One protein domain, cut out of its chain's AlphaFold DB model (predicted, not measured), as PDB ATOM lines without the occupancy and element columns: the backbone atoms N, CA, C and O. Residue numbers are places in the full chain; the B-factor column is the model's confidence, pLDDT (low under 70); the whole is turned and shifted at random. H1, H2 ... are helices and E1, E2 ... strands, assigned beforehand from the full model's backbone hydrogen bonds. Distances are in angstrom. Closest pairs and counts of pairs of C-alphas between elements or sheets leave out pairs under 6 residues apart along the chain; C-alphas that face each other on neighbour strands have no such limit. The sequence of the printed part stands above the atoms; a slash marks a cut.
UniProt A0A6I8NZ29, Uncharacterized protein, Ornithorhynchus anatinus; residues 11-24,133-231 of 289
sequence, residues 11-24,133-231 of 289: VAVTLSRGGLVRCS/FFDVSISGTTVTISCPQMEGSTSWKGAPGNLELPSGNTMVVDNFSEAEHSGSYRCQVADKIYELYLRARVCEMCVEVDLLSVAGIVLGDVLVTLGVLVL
ATOM      1  N   VAL A  11     228.465 157.373 127.117       35.19
ATOM      2  CA  VAL A  11     229.427 158.407 126.721       35.19
ATOM      3  C   VAL A  11     230.825 157.956 127.139       35.19
ATOM      4  O   VAL A  11     231.043 157.637 128.309       35.19
ATOM      5  N   ALA A  12     231.768 157.909 126.195       31.75
ATOM      6  CA  ALA A  12     233.182 157.719 126.490       31.75
ATOM      7  C   ALA A  12     233.868 159.090 126.487       31.75
ATOM      8  O   ALA A  12     233.854 159.817 125.494       31.75
ATOM      9  N   VAL A  13     234.454 159.459 127.621       34.59
ATOM     10  CA  VAL A  13     235.217 160.701 127.757       34.59
ATOM     11  C   VAL A  13     236.628 160.431 127.248       34.59
ATOM     12  O   VAL A  13     237.339 159.613 127.834       34.59
ATOM     13  N   THR A  14     237.036 161.083 126.159       30.17
ATOM     14  CA  THR A  14     238.429 161.047 125.703       30.17
ATOM     15  C   THR A  14     239.074 162.398 125.993       30.17
ATOM     16  O   THR A  14     238.602 163.452 125.580       30.17
ATOM     17  N   LEU A  15     240.151 162.382 126.780       30.30
ATOM     18  CA  LEU A  15     240.963 163.570 127.030       30.30
ATOM     19  C   LEU A  15     241.764 163.875 125.761       30.30
ATOM     20  O   LEU A  15     242.716 163.158 125.447       30.30
ATOM     21  N   SER A  16     241.373 164.921 125.030       30.91
ATOM     22  CA  SER A  16     242.181 165.451 123.932       30.91
ATOM     23  C   SER A  16     243.235 166.408 124.486       30.91
ATOM     24  O   SER A  16     242.959 167.217 125.373       30.91
ATOM     25  N   ARG A  17     244.467 166.305 123.977       36.28
ATOM     26  CA  ARG A  17     245.561 167.224 124.316       36.28
ATOM     27  C   ARG A  17     245.175 168.631 123.857       36.28
ATOM     28  O   ARG A  17     245.052 168.858 122.660       36.28
ATOM     29  N   GLY A  18     244.996 169.543 124.811       35.53
ATOM     30  CA  GLY A  18     244.627 170.938 124.545       35.53
ATOM     31  C   GLY A  18     243.621 171.564 125.517       35.53
ATOM     32  O   GLY A  18     243.047 172.588 125.173       35.53
ATOM     33  N   GLY A  19     243.365 170.975 126.694       36.72
ATOM     34  CA  GLY A  19     242.435 171.553 127.684       36.72
ATOM     35  C   GLY A  19     240.953 171.490 127.285       36.72
ATOM     36  O   GLY A  19     240.114 172.119 127.917       36.72
ATOM     37  N   LEU A  20     240.608 170.726 126.242       32.25
ATOM     38  CA  LEU A  20     239.231 170.524 125.796       32.25
ATOM     39  C   LEU A  20     238.800 169.087 126.125       32.25
ATOM     40  O   LEU A  20     239.264 168.124 125.505       32.25
ATOM     41  N   VAL A  21     237.906 168.924 127.101       38.97
ATOM     42  CA  VAL A  21     237.285 167.624 127.398       38.97
ATOM     43  C   VAL A  21     236.205 167.353 126.346       38.97
ATOM     44  O   VAL A  21     235.040 167.687 126.534       38.97
ATOM     45  N   ARG A  22     236.581 166.751 125.210       33.78
ATOM     46  CA  ARG A  22     235.614 166.280 124.204       33.78
ATOM     47  C   ARG A  22     235.055 164.915 124.616       33.78
ATOM     48  O   ARG A  22     235.763 163.916 124.696       33.78
ATOM     49  N   CYS A  23     233.754 164.866 124.878       36.56
ATOM     50  CA  CYS A  23     233.041 163.618 125.127       36.56
ATOM     51  C   CYS A  23     232.511 163.062 123.798       36.56
ATOM     52  O   CYS A  23     231.635 163.666 123.187       36.56
ATOM     53  N   SER A  24     233.028 161.917 123.350       33.56
ATOM     54  CA  SER A  24     232.624 161.254 122.103       33.56
ATOM     55  C   SER A  24     231.822 159.982 122.399       33.56
ATOM     56  O   SER A  24     232.294 159.086 123.102       33.56
ATOM     57  N   PHE A 133     227.034 167.457 120.423       83.88
ATOM     58  CA  PHE A 133     227.757 167.378 121.689       83.88
ATOM     59  C   PHE A 133     227.344 168.518 122.621       83.88
ATOM     60  O   PHE A 133     227.107 169.644 122.186       83.88
ATOM     61  N   PHE A 134     227.250 168.216 123.914       88.62
ATOM     62  CA  PHE A 134     227.147 169.248 124.939       88.62
ATOM     63  C   PHE A 134     228.505 169.916 125.112       88.62
ATOM     64  O   PHE A 134     229.521 169.221 125.195       88.62
ATOM     65  N   ASP A 135     228.509 171.239 125.215       89.25
ATOM     66  CA  ASP A 135     229.701 171.994 125.582       89.25
ATOM     67  C   ASP A 135     229.613 172.377 127.062       89.25
ATOM     68  O   ASP A 135     228.608 172.917 127.523       89.25
ATOM     69  N   VAL A 136     230.639 172.014 127.829       91.31
ATOM     70  CA  VAL A 136     230.685 172.209 129.280       91.31
ATOM     71  C   VAL A 136     231.980 172.929 129.611       91.31
ATOM     72  O   VAL A 136     233.058 172.340 129.531       91.31
ATOM     73  N   SER A 137     231.874 174.187 130.028       88.88
ATOM     74  CA  SER A 137     233.018 174.983 130.467       88.88
ATOM     75  C   SER A 137     232.953 175.196 131.973       88.88
ATOM     76  O   SER A 137     231.980 175.750 132.492       88.88
ATOM     77  N   ILE A 138     233.997 174.783 132.682       89.44
ATOM     78  CA  ILE A 138     234.119 174.961 134.129       89.44
ATOM     79  C   ILE A 138     235.101 176.105 134.368       89.44
ATOM     80  O   ILE A 138     236.242 176.047 133.922       89.44
ATOM     81  N   SER A 139     234.659 177.156 135.053       85.06
ATOM     82  CA  SER A 139     235.470 178.334 135.367       85.06
ATOM     83  C   SER A 139     235.404 178.622 136.862       85.06
ATOM     84  O   SER A 139     234.446 179.207 137.359       85.06
ATOM     85  N   GLY A 140     236.436 178.199 137.599       84.62
ATOM     86  CA  GLY A 140     236.488 178.362 139.054       84.62
ATOM     87  C   GLY A 140     235.365 177.587 139.744       84.62
ATOM     88  O   GLY A 140     235.377 176.357 139.730       84.62
ATOM     89  N   THR A 141     234.407 178.305 140.337       86.88
ATOM     90  CA  THR A 141     233.207 177.740 140.981       86.88
ATOM     91  C   THR A 141     231.958 177.779 140.098       86.88
ATOM     92  O   THR A 141     230.937 177.203 140.474       86.88
ATOM     93  N   THR A 142     232.031 178.414 138.927       88.94
ATOM     94  CA  THR A 142     230.913 178.533 137.988       88.94
ATOM     95  C   THR A 142     231.029 177.478 136.893       88.94
ATOM     96  O   THR A 142     232.096 177.264 136.310       88.94
ATOM     97  N   VAL A 143     229.914 176.812 136.599       90.75
ATOM     98  CA  VAL A 143     229.806 175.826 135.519       90.75
ATOM     99  C   VAL A 143     228.834 176.348 134.473       90.75
ATOM    100  O   VAL A 143     227.681 176.639 134.785       90.75
ATOM    101  N   THR A 144     229.290 176.421 133.228       91.75
ATOM    102  CA  THR A 144     228.455 176.780 132.080       91.75
ATOM    103  C   THR A 144     228.234 175.545 131.224       91.75
ATOM    104  O   THR A 144     229.186 174.881 130.817       91.75
ATOM    105  N   ILE A 145     226.968 175.242 130.958       91.81
ATOM    106  CA  ILE A 145     226.532 174.100 130.161       91.81
ATOM    107  C   ILE A 145     225.767 174.652 128.964       91.81
ATOM    108  O   ILE A 145     224.776 175.364 129.123       91.81
ATOM    109  N   SER A 146     226.208 174.305 127.766       92.31
ATOM    110  CA  SER A 146     225.592 174.711 126.511       92.31
ATOM    111  C   SER A 146     225.005 173.487 125.826       92.31
ATOM    112  O   SER A 146     225.666 172.451 125.685       92.31
ATOM    113  N   CYS A 147     223.754 173.600 125.392       89.75
ATOM    114  CA  CYS A 147     223.134 172.542 124.612       89.75
ATOM    115  C   CYS A 147     223.708 172.484 123.192       89.75
ATOM    116  O   CYS A 147     224.161 173.509 122.665       89.75
ATOM    117  N   PRO A 148     223.719 171.285 122.579       86.50
ATOM    118  CA  PRO A 148     224.298 171.079 121.261       86.50
ATOM    119  C   PRO A 148     223.718 172.068 120.255       86.50
ATOM    120  O   PRO A 148     222.499 172.172 120.095       86.50
ATOM    121  N   GLN A 149     224.609 172.802 119.590       75.75
ATOM    122  CA  GLN A 149     224.235 173.803 118.602       75.75
ATOM    123  C   GLN A 149     223.767 173.089 117.330       75.75
ATOM    124  O   GLN A 149     224.570 172.638 116.519       75.75
ATOM    125  N   MET A 150     222.451 172.976 117.175       71.62
ATOM    126  CA  MET A 150     221.797 172.498 115.958       71.62
ATOM    127  C   MET A 150     220.831 173.562 115.440       71.62
ATOM    128  O   MET A 150     220.456 174.486 116.163       71.62
ATOM    129  N   GLU A 151     220.418 173.435 114.182       68.75
ATOM    130  CA  GLU A 151     219.375 174.291 113.622       68.75
ATOM    131  C   GLU A 151     218.041 174.042 114.347       68.75
ATOM    132  O   GLU A 151     217.472 172.952 114.281       68.75
ATOM    133  N   GLY A 152     217.549 175.047 115.079       71.50
ATOM    134  CA  GLY A 152     216.267 174.984 115.780       71.50
ATOM    135  C   GLY A 152     216.202 175.840 117.045       71.50
ATOM    136  O   GLY A 152     217.183 176.445 117.473       71.50
ATOM    137  N   SER A 153     215.016 175.896 117.658       75.31
ATOM    138  CA  SER A 153     214.825 176.519 118.970       75.31
ATOM    139  C   SER A 153     215.280 175.570 120.081       75.31
ATOM    140  O   SER A 153     214.754 174.456 120.187       75.31
ATOM    141  N   THR A 154     216.209 176.018 120.927       84.06
ATOM    142  CA  THR A 154     216.642 175.278 122.119       84.06
ATOM    143  C   THR A 154     215.835 175.702 123.341       84.06
ATOM    144  O   THR A 154     215.669 176.890 123.599       84.06
ATOM    145  N   SER A 155     215.347 174.731 124.114       86.88
ATOM    146  CA  SER A 155     214.678 174.974 125.395       86.88
ATOM    147  C   SER A 155     215.134 173.979 126.456       86.88
ATOM    148  O   SER A 155     215.216 172.776 126.207       86.88
ATOM    149  N   TRP A 156     215.405 174.461 127.664       89.88
ATOM    150  CA  TRP A 156     215.707 173.593 128.799       89.88
ATOM    151  C   TRP A 156     214.431 172.911 129.304       89.88
ATOM    152  O   TRP A 156     213.353 173.504 129.319       89.88
ATOM    153  N   LYS A 157     214.541 171.636 129.689       88.50
ATOM    154  CA  LYS A 157     213.425 170.816 130.198       88.50
ATOM    155  C   LYS A 157     213.604 170.388 131.642       88.50
ATOM    156  O   LYS A 157     212.614 170.108 132.310       88.50
ATOM    157  N   GLY A 158     214.841 170.313 132.112       87.12
ATOM    158  CA  GLY A 158     215.122 169.972 133.494       87.12
ATOM    159  C   GLY A 158     216.588 170.155 133.832       87.12
ATOM    160  O   GLY A 158     217.462 169.939 132.992       87.12
ATOM    161  N   ALA A 159     216.827 170.531 135.077       89.06
ATOM    162  CA  ALA A 159     218.137 170.611 135.688       89.06
ATOM    163  C   ALA A 159     218.048 170.064 137.123       89.06
ATOM    164  O   ALA A 159     216.963 170.084 137.713       89.06
ATOM    165  N   PRO A 160     219.149 169.536 137.679       85.75
ATOM    166  CA  PRO A 160     219.203 169.122 139.074       85.75
ATOM    167  C   PRO A 160     219.153 170.329 140.022       85.75
ATOM    168  O   PRO A 160     219.659 171.407 139.716       85.75
ATOM    169  N   GLY A 161     218.565 170.124 141.201       79.75
ATOM    170  CA  GLY A 161     218.363 171.181 142.192       79.75
ATOM    171  C   GLY A 161     217.231 172.150 141.826       79.75
ATOM    172  O   GLY A 161     216.492 171.945 140.865       79.75
ATOM    173  N   ASN A 162     217.086 173.220 142.608       78.62
ATOM    174  CA  ASN A 162     216.100 174.284 142.370       78.62
ATOM    175  C   ASN A 162     216.673 175.375 141.446       78.62
ATOM    176  O   ASN A 162     216.594 176.560 141.760       78.62
ATOM    177  N   LEU A 163     217.319 174.973 140.349       83.94
ATOM    178  CA  LEU A 163     217.901 175.905 139.384       83.94
ATOM    179  C   LEU A 163     216.815 176.468 138.462       83.94
ATOM    180  O   LEU A 163     215.959 175.730 137.970       83.94
ATOM    181  N   GLU A 164     216.865 177.772 138.203       84.31
ATOM    182  CA  GLU A 164     215.975 178.415 137.238       84.31
ATOM    183  C   GLU A 164     216.375 178.027 135.811       84.31
ATOM    184  O   GLU A 164     217.552 178.037 135.447       84.31
ATOM    185  N   LEU A 165     215.387 177.657 134.992       85.50
ATOM    186  CA  LEU A 165     215.634 177.256 133.613       85.50
ATOM    187  C   LEU A 165     215.807 178.509 132.744       85.50
ATOM    188  O   LEU A 165     214.868 179.306 132.638       85.50
ATOM    189  N   PRO A 166     216.960 178.685 132.079       84.38
ATOM    190  CA  PRO A 166     217.178 179.839 131.226       84.38
ATOM    191  C   PRO A 166     216.373 179.708 129.929       84.38
ATOM    192  O   PRO A 166     216.128 178.615 129.416       84.38
ATOM    193  N   SER A 167     215.997 180.850 129.353       78.69
ATOM    194  CA  SER A 167     215.349 180.907 128.034       78.69
ATOM    195  C   SER A 167     216.338 180.797 126.862       78.69
ATOM    196  O   SER A 167     215.915 180.786 125.710       78.69
ATOM    197  N   GLY A 168     217.646 180.750 127.143       82.62
ATOM    198  CA  GLY A 168     218.720 180.662 126.150       82.62
ATOM    199  C   GLY A 168     219.287 179.250 125.965       82.62
ATOM    200  O   GLY A 168     218.884 178.298 126.631       82.62
ATOM    201  N   ASN A 169     220.270 179.125 125.067       85.75
ATOM    202  CA  ASN A 169     220.972 177.858 124.806       85.75
ATOM    203  C   ASN A 169     221.950 177.465 125.935       85.75
ATOM    204  O   ASN A 169     222.324 176.302 126.073       85.75
ATOM    205  N   THR A 170     222.362 178.439 126.744       88.25
ATOM    206  CA  THR A 170     223.369 178.268 127.788       88.25
ATOM    207  C   THR A 170     222.743 178.350 129.172       88.25
ATOM    208  O   THR A 170     221.865 179.172 129.437       88.25
ATOM    209  N   MET A 171     223.207 177.479 130.059       88.12
ATOM    210  CA  MET A 171     222.862 177.444 131.469       88.12
ATOM    211  C   MET A 171     224.113 177.713 132.289       88.12
ATOM    212  O   MET A 171     225.107 177.005 132.154       88.12
ATOM    213  N   VAL A 172     224.054 178.746 133.125       90.94
ATOM    214  CA  VAL A 172     225.144 179.147 134.016       90.94
ATOM    215  C   VAL A 172     224.734 178.799 135.439       90.94
ATOM    216  O   VAL A 172     223.668 179.209 135.895       90.94
ATOM    217  N   VAL A 173     225.564 178.016 136.119       89.94
ATOM    218  CA  VAL A 173     225.367 177.617 137.512       89.94
ATOM    219  C   VAL A 173     226.522 178.174 138.328       89.94
ATOM    220  O   VAL A 173     227.646 177.676 138.245       89.94
ATOM    221  N   ASP A 174     226.240 179.218 139.101       87.25
ATOM    222  CA  ASP A 174     227.198 179.805 140.035       87.25
ATOM    223  C   ASP A 174     227.300 178.970 141.314       87.25
ATOM    224  O   ASP A 174     226.315 178.390 141.765       87.25
ATOM    225  N   ASN A 175     228.492 178.933 141.920       86.81
ATOM    226  CA  ASN A 175     228.774 178.158 143.137       86.81
ATOM    227  C   ASN A 175     228.314 176.696 143.038       86.81
ATOM    228  O   ASN A 175     227.596 176.182 143.898       86.81
ATOM    229  N   PHE A 176     228.751 176.017 141.978       86.19
ATOM    230  CA  PHE A 176     228.402 174.625 141.743       86.19
ATOM    231  C   PHE A 176     228.799 173.746 142.941       86.19
ATOM    232  O   PHE A 176     229.909 173.816 143.463       86.19
ATOM    233  N   SER A 177     227.899 172.867 143.368       86.25
ATOM    234  CA  SER A 177     228.102 171.957 144.488       86.25
ATOM    235  C   SER A 177     227.903 170.527 143.992       86.25
ATOM    236  O   SER A 177     226.937 170.225 143.287       86.25
ATOM    237  N   GLU A 178     228.821 169.615 144.340       86.00
ATOM    238  CA  GLU A 178     228.707 168.214 143.897       86.00
ATOM    239  C   GLU A 178     227.399 167.587 144.408       86.00
ATOM    240  O   GLU A 178     226.808 166.768 143.713       86.00
ATOM    241  N   ALA A 179     226.938 167.967 145.600       84.62
ATOM    242  CA  ALA A 179     225.773 167.358 146.232       84.62
ATOM    243  C   ALA A 179     224.434 167.811 145.627       84.62
ATOM    244  O   ALA A 179     223.537 166.983 145.492       84.62
ATOM    245  N   GLU A 180     224.289 169.089 145.270       84.94
ATOM    246  CA  GLU A 180     222.991 169.645 144.851       84.94
ATOM    247  C   GLU A 180     222.879 169.798 143.333       84.94
ATOM    248  O   GLU A 180     221.790 169.655 142.777       84.94
ATOM    249  N   HIS A 181     224.001 170.051 142.652       88.00
ATOM    250  CA  HIS A 181     224.025 170.382 141.226       88.00
ATOM    251  C   HIS A 181     224.573 169.257 140.333       88.00
ATOM    252  O   HIS A 181     224.537 169.378 139.103       88.00
ATOM    253  N   SER A 182     225.025 168.133 140.911       87.88
ATOM    254  CA  SER A 182     225.316 166.921 140.131       87.88
ATOM    255  C   SER A 182     224.032 166.173 139.800       87.88
ATOM    256  O   SER A 182     223.264 165.799 140.685       87.88
ATOM    257  N   GLY A 183     223.815 165.887 138.522       89.75
ATOM    258  CA  GLY A 183     222.622 165.178 138.080       89.75
ATOM    259  C   GLY A 183     222.423 165.232 136.575       89.75
ATOM    260  O   GLY A 183     223.345 165.548 135.821       89.75
ATOM    261  N   SER A 184     221.213 164.884 136.136       90.25
ATOM    262  CA  SER A 184     220.861 164.918 134.722       90.25
ATOM    263  C   SER A 184     220.280 166.264 134.304       90.25
ATOM    264  O   SER A 184     219.268 166.736 134.819       90.25
ATOM    265  N   TYR A 185     220.933 166.860 133.320       90.81
ATOM    266  CA  TYR A 185     220.519 168.056 132.613       90.81
ATOM    267  C   TYR A 185     219.806 167.639 131.333       90.81
ATOM    268  O   TYR A 185     220.276 166.757 130.614       90.81
ATOM    269  N   ARG A 186     218.655 168.248 131.050       91.50
ATOM    270  CA  ARG A 186     217.826 167.921 129.887       91.50
ATOM    271  C   ARG A 186     217.477 169.175 129.118       91.50
ATOM    272  O   ARG A 186     216.899 170.107 129.680       91.50
ATOM    273  N   CYS A 187     217.721 169.148 127.817       90.81
ATOM    274  CA  CYS A 187     217.239 170.171 126.905       90.81
ATOM    275  C   CYS A 187     216.629 169.553 125.658       90.81
ATOM    276  O   CYS A 187     216.937 168.431 125.266       90.81
ATOM    277  N   GLN A 188     215.714 170.298 125.062       89.44
ATOM    278  CA  GLN A 188     215.078 169.978 123.804       89.44
ATOM    279  C   GLN A 188     215.630 170.920 122.740       89.44
ATOM    280  O   GLN A 188     215.562 172.138 122.908       89.44
ATOM    281  N   VAL A 189     216.131 170.348 121.649       88.19
ATOM    282  CA  VAL A 189     216.535 171.089 120.452       88.19
ATOM    283  C   VAL A 189     215.659 170.601 119.307       88.19
ATOM    284  O   VAL A 189     215.626 169.399 119.023       88.19
ATOM    285  N   ALA A 190     214.894 171.518 118.709       84.31
ATOM    286  CA  ALA A 190     213.782 171.182 117.818       84.31
ATOM    287  C   ALA A 190     212.826 170.168 118.488       84.31
ATOM    288  O   ALA A 190     212.151 170.514 119.458       84.31
ATOM    289  N   ASP A 191     212.832 168.903 118.053       84.12
ATOM    290  CA  ASP A 191     211.957 167.833 118.564       84.12
ATOM    291  C   ASP A 191     212.703 166.697 119.281       84.12
ATOM    292  O   ASP A 191     212.107 165.687 119.660       84.12
ATOM    293  N   LYS A 192     214.016 166.841 119.489       85.12
ATOM    294  CA  LYS A 192     214.844 165.830 120.156       85.12
ATOM    295  C   LYS A 192     215.218 166.291 121.556       85.12
ATOM    296  O   LYS A 192     215.652 167.424 121.753       85.12
ATOM    297  N   ILE A 193     215.049 165.398 122.529       87.94
ATOM    298  CA  ILE A 193     215.465 165.623 123.915       87.94
ATOM    299  C   ILE A 193     216.854 165.021 124.098       87.94
ATOM    300  O   ILE A 193     217.051 163.827 123.880       87.94
ATOM    301  N   TYR A 194     217.794 165.851 124.530       88.12
ATOM    302  CA  TYR A 194     219.152 165.465 124.874       88.12
ATOM    303  C   TYR A 194     219.312 165.488 126.393       88.12
ATOM    304  O   TYR A 194     218.875 166.430 127.059       88.12
ATOM    305  N   GLU A 195     219.933 164.444 126.941       90.69
ATOM    306  CA  GLU A 195     220.194 164.302 128.372       90.69
ATOM    307  C   GLU A 195     221.700 164.172 128.621       90.69
ATOM    308  O   GLU A 195     222.364 163.311 128.043       90.69
ATOM    309  N   LEU A 196     222.228 165.021 129.501       89.94
ATOM    310  CA  LEU A 196     223.613 165.020 129.959       89.94
ATOM    311  C   LEU A 196     223.639 164.713 131.453       89.94
ATOM    312  O   LEU A 196     223.067 165.454 132.245       89.94
ATOM    313  N   TYR A 197     224.343 163.662 131.861       91.75
ATOM    314  CA  TYR A 197     224.614 163.426 133.276       91.75
ATOM    315  C   TYR A 197     225.935 164.086 133.666       91.75
ATOM    316  O   TYR A 197     227.004 163.605 133.285       91.75
ATOM    317  N   LEU A 198     225.862 165.182 134.421       90.75
ATOM    318  CA  LEU A 198     227.030 165.932 134.860       90.75
ATOM    319  C   LEU A 198     227.327 165.637 136.329       90.75
ATOM    320  O   LEU A 198     226.488 165.836 137.209       90.75
ATOM    321  N   ARG A 199     228.561 165.208 136.594       89.75
ATOM    322  CA  ARG A 199     229.127 165.111 137.937       89.75
ATOM    323  C   ARG A 199     230.488 165.787 137.930       89.75
ATOM    324  O   ARG A 199     231.463 165.210 137.455       89.75
ATOM    325  N   ALA A 200     230.534 167.008 138.442       87.19
ATOM    326  CA  ALA A 200     231.741 167.817 138.500       87.19
ATOM    327  C   ALA A 200     232.100 168.142 139.954       87.19
ATOM    328  O   ALA A 200     231.241 168.186 140.833       87.19
ATOM    329  N   ARG A 201     233.390 168.364 140.203       86.19
ATOM    330  CA  ARG A 201     233.891 168.943 141.451       86.19
ATOM    331  C   ARG A 201     234.555 170.254 141.097       86.19
ATOM    332  O   ARG A 201     235.571 170.247 140.407       86.19
ATOM    333  N   VAL A 202     233.964 171.351 141.543       85.94
ATOM    334  CA  VAL A 202     234.575 172.673 141.439       85.94
ATOM    335  C   VAL A 202     235.291 172.996 142.743       85.94
ATOM    336  O   VAL A 202     234.891 172.533 143.812       85.94
ATOM    337  N   CYS A 203     236.365 173.768 142.653       81.44
ATOM    338  CA  CYS A 203     237.176 174.151 143.799       81.44
ATOM    339  C   CYS A 203     237.619 175.604 143.647       81.44
ATOM    340  O   CYS A 203     237.981 176.041 142.552       81.44
ATOM    341  N   GLU A 204     237.683 176.321 144.762       76.12
ATOM    342  CA  GLU A 204     238.327 177.628 144.816       76.12
ATOM    343  C   GLU A 204     239.848 177.450 144.655       76.12
ATOM    344  O   GLU A 204     240.459 176.608 145.311       76.12
ATOM    345  N   MET A 205     240.460 178.223 143.752       70.56
ATOM    346  CA  MET A 205     241.906 178.211 143.463       70.56
ATOM    347  C   MET A 205     242.486 176.929 142.835       70.56
ATOM    348  O   MET A 205     243.708 176.763 142.806       70.56
ATOM    349  N   CYS A 206     241.665 176.031 142.286       79.12
ATOM    350  CA  CYS A 206     242.204 174.953 141.461       79.12
ATOM    351  C   CYS A 206     242.731 175.506 140.134       79.12
ATOM    352  O   CYS A 206     242.005 176.144 139.376       79.12
ATOM    353  N   VAL A 207     244.002 175.231 139.850       76.25
ATOM    354  CA  VAL A 207     244.613 175.476 138.543       76.25
ATOM    355  C   VAL A 207     244.558 174.173 137.762       76.25
ATOM    356  O   VAL A 207     244.995 173.135 138.261       76.25
ATOM    357  N   GLU A 208     244.030 174.219 136.542       75.12
ATOM    358  CA  GLU A 208     244.151 173.100 135.615       75.12
ATOM    359  C   GLU A 208     245.618 172.974 135.202       75.12
ATOM    360  O   GLU A 208     246.199 173.850 134.560       75.12
ATOM    361  N   VAL A 209     246.254 171.899 135.658       82.00
ATOM    362  CA  VAL A 209     247.663 171.647 135.392       82.00
ATOM    363  C   VAL A 209     247.761 170.763 134.155       82.00
ATOM    364  O   VAL A 209     247.643 169.540 134.248       82.00
ATOM    365  N   ASP A 210     247.981 171.384 132.996       87.56
ATOM    366  CA  ASP A 210     248.241 170.648 131.761       87.56
ATOM    367  C   ASP A 210     249.672 170.078 131.747       87.56
ATOM    368  O   ASP A 210     250.606 170.603 132.365       87.56
ATOM    369  N   LEU A 211     249.863 168.973 131.022       90.50
ATOM    370  CA  LEU A 211     251.156 168.294 130.889       90.50
ATOM    371  C   LEU A 211     252.230 169.231 130.326       90.50
ATOM    372  O   LEU A 211     253.383 169.174 130.760       90.50
ATOM    373  N   LEU A 212     251.854 170.102 129.385       89.88
ATOM    374  CA  LEU A 212     252.739 171.125 128.831       89.88
ATOM    375  C   LEU A 212     253.136 172.156 129.890       89.88
ATOM    376  O   LEU A 212     254.302 172.542 129.946       89.88
ATOM    377  N   SER A 213     252.210 172.552 130.765       92.31
ATOM    378  CA  SER A 213     252.470 173.477 131.871       92.31
ATOM    379  C   SER A 213     253.502 172.898 132.837       92.31
ATOM    380  O   SER A 213     254.491 173.557 133.153       92.31
ATOM    381  N   VAL A 214     253.324 171.639 133.253       94.25
ATOM    382  CA  VAL A 214     254.280 170.949 134.140       94.25
ATOM    383  C   VAL A 214     255.643 170.826 133.477       94.25
ATOM    384  O   VAL A 214     256.662 171.145 134.089       94.25
ATOM    385  N   ALA A 215     255.671 170.390 132.217       94.50
ATOM    386  CA  ALA A 215     256.910 170.260 131.463       94.50
ATOM    387  C   ALA A 215     257.633 171.610 131.329       94.50
ATOM    388  O   ALA A 215     258.850 171.670 131.496       94.50
ATOM    389  N   GLY A 216     256.889 172.693 131.089       95.62
ATOM    390  CA  GLY A 216     257.413 174.053 131.021       95.62
ATOM    391  C   GLY A 216     258.025 174.519 132.342       95.62
ATOM    392  O   GLY A 216     259.126 175.064 132.335       95.62
ATOM    393  N   ILE A 217     257.367 174.245 133.474       95.69
ATOM    394  CA  ILE A 217     257.889 174.578 134.809       95.69
ATOM    395  C   ILE A 217     259.211 173.845 135.067       95.69
ATOM    396  O   ILE A 217     260.194 174.469 135.466       95.69
ATOM    397  N   VAL A 218     259.266 172.540 134.789       96.94
ATOM    398  CA  VAL A 218     260.483 171.732 134.983       96.94
ATOM    399  C   VAL A 218     261.614 172.207 134.071       96.94
ATOM    400  O   VAL A 218     262.750 172.355 134.515       96.94
ATOM    401  N   LEU A 219     261.322 172.472 132.795       96.94
ATOM    402  CA  LEU A 219     262.329 172.955 131.853       96.94
ATOM    403  C   LEU A 219     262.844 174.347 132.244       96.94
ATOM    404  O   LEU A 219     264.047 174.595 132.176       96.94
ATOM    405  N   GLY A 220     261.950 175.233 132.688       97.19
ATOM    406  CA  GLY A 220     262.300 176.549 133.209       97.19
ATOM    407  C   GLY A 220     263.245 176.460 134.406       97.19
ATOM    408  O   GLY A 220     264.282 177.121 134.407       97.19
ATOM    409  N   ASP A 221     262.950 175.595 135.377       97.38
ATOM    410  CA  ASP A 221     263.801 175.379 136.554       97.38
ATOM    411  C   ASP A 221     265.202 174.869 136.174       97.38
ATOM    412  O   ASP A 221     266.224 175.404 136.617       97.38
ATOM    413  N   VAL A 222     265.283 173.902 135.255       97.50
ATOM    414  CA  VAL A 222     266.569 173.392 134.751       97.50
ATOM    415  C   VAL A 222     267.379 174.495 134.059       97.50
ATOM    416  O   VAL A 222     268.584 174.609 134.275       97.50
ATOM    417  N   LEU A 223     266.748 175.345 133.247       97.56
ATOM    418  CA  LEU A 223     267.447 176.442 132.569       97.56
ATOM    419  C   LEU A 223     267.920 177.522 133.547       97.56
ATOM    420  O   LEU A 223     269.041 178.015 133.414       97.56
ATOM    421  N   VAL A 224     267.101 177.868 134.541       98.00
ATOM    422  CA  VAL A 224     267.460 178.850 135.571       98.00
ATOM    423  C   VAL A 224     268.620 178.335 136.418       98.00
ATOM    424  O   VAL A 224     269.616 179.041 136.585       98.00
ATOM    425  N   THR A 225     268.545 177.096 136.904       96.88
ATOM    426  CA  THR A 225     269.616 176.486 137.707       96.88
ATOM    427  C   THR A 225     270.928 176.384 136.925       96.88
ATOM    428  O   THR A 225     271.983 176.756 137.450       96.88
ATOM    429  N   LEU A 226     270.881 175.980 135.651       96.69
ATOM    430  CA  LEU A 226     272.053 175.977 134.770       96.69
ATOM    431  C   LEU A 226     272.599 177.391 134.525       96.69
ATOM    432  O   LEU A 226     273.812 177.596 134.587       96.69
ATOM    433  N   GLY A 227     271.728 178.372 134.289       96.88
ATOM    434  CA  GLY A 227     272.111 179.768 134.083       96.88
ATOM    435  C   GLY A 227     272.836 180.357 135.292       96.88
ATOM    436  O   GLY A 227     273.910 180.946 135.149       96.88
ATOM    437  N   VAL A 228     272.307 180.129 136.498       97.19
ATOM    438  CA  VAL A 228     272.937 180.558 137.756       97.19
ATOM    439  C   VAL A 228     274.292 179.874 137.950       97.19
ATOM    440  O   VAL A 228     275.271 180.543 138.295       97.19
ATOM    441  N   LEU A 229     274.396 178.569 137.676       95.56
ATOM    442  CA  LEU A 229     275.653 177.822 137.798       95.56
ATOM    443  C   LEU A 229     276.734 178.378 136.864       95.56
ATOM    444  O   LEU A 229     277.870 178.601 137.290       95.56
ATOM    445  N   VAL A 230     276.379 178.652 135.607       94.69
ATOM    446  CA  VAL A 230     277.285 179.256 134.623       94.69
ATOM    447  C   VAL A 230     277.690 180.666 135.052       94.69
ATOM    448  O   VAL A 230     278.877 180.991 135.003       94.69
ATOM    449  N   LEU A 231     276.756 181.492 135.528       94.06
ATOM    450  CA  LEU A 231     277.044 182.855 135.977       94.06
ATOM    451  C   LEU A 231     278.048 182.874 137.141       94.06
ATOM    452  O   LEU A 231     279.067 183.566 137.075       94.06
TER     453      LEU A 231
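This is residues 11 to 24 and 133 to 231 of the 289 residues of an uncharacterized protein of Ornithorhynchus anatinus (UniProt A0A6I8NZ29). Two small three-stranded sheets, E3-E4-E6 and E5-E7-E8, stand only partly face to face and make the body, and one long straight helix, H2, sticks out from it as an arm. A third piece, the hairpin of E1 and E2, lies near E3, and the short helix H1 links E6 to E7. The printed part has 113 residues, mixed in class, with two named helices and eight named strands in the order E1 E2 E3 E4 E5 E6 H1 E7 E8 H2; each sheet is antiparallel. The whole is only just loose, close to extended, with a radius of gyration of the C-alphas of 19.4 A, and H2 makes much of the length in its spans of 68 by 28 by 23 A.

Start at E1, residues 12 to 16, which forms a hairpin with E2, residues 20 to 24; N 24 and O 12 are 3.1 A apart. E2 and E3, residues 135 to 139, are near each other, with 10 pairs of C-alphas within 10 A. E3 and E4, residues 142 to 146, form a hairpin at 167 degrees, where N 146 and O 135 are 2.8 A apart. On the other side of E4 find E6, residues 170 to 173, antiparallel, with N 145 and O 171 at 2.8 A. In the other sheet, E7, residues 183 to 189, is the inner strand between E5, residues 154 to 158, and E8, residues 192 to 198. Look for N 157 and O 186 at 2.8 A, and, in the hairpin of E7 and E8, N 185 and O 196 at 2.8 A. This sheet is only just strongly twisted, with C-alphas up to 4.1 A off its best plane. E6 and E7 are apart, and so are E4 and E7. H1, residues 178 to 181, is on neither sheet; it is too short for an O i to N i+4 pair, and its one O i to N i+3 pair is not within range. In H2, residues 211 to 231, every O i to N i+4 pair is within hydrogen-bond range.

Find C-alpha 12 at (233.182, 157.719, 126.490), where E1 begins. E7 is 19.6 A long from first to last C-alpha and E8 19.1 A. Find C-alpha 211 at (251.156, 168.294, 130.889); from there H2 runs 30.1 A to C-alpha 231 at (277.044, 182.855, 135.977).

The C-alphas of Asp 191 and Leu 231, 69.0 A apart, are the two farthest apart. Residues 213 to 231 stand free; the body without them spans 42 by 28 by 20 A. Residues 25 to 132 are not printed, and C-alphas 24 and 133 are 7.8 A apart across this cut. The links E5 to E6 and E8 to H2 are long. The model's confidence is low, under 70, at residues 11 to 24 and residue 151.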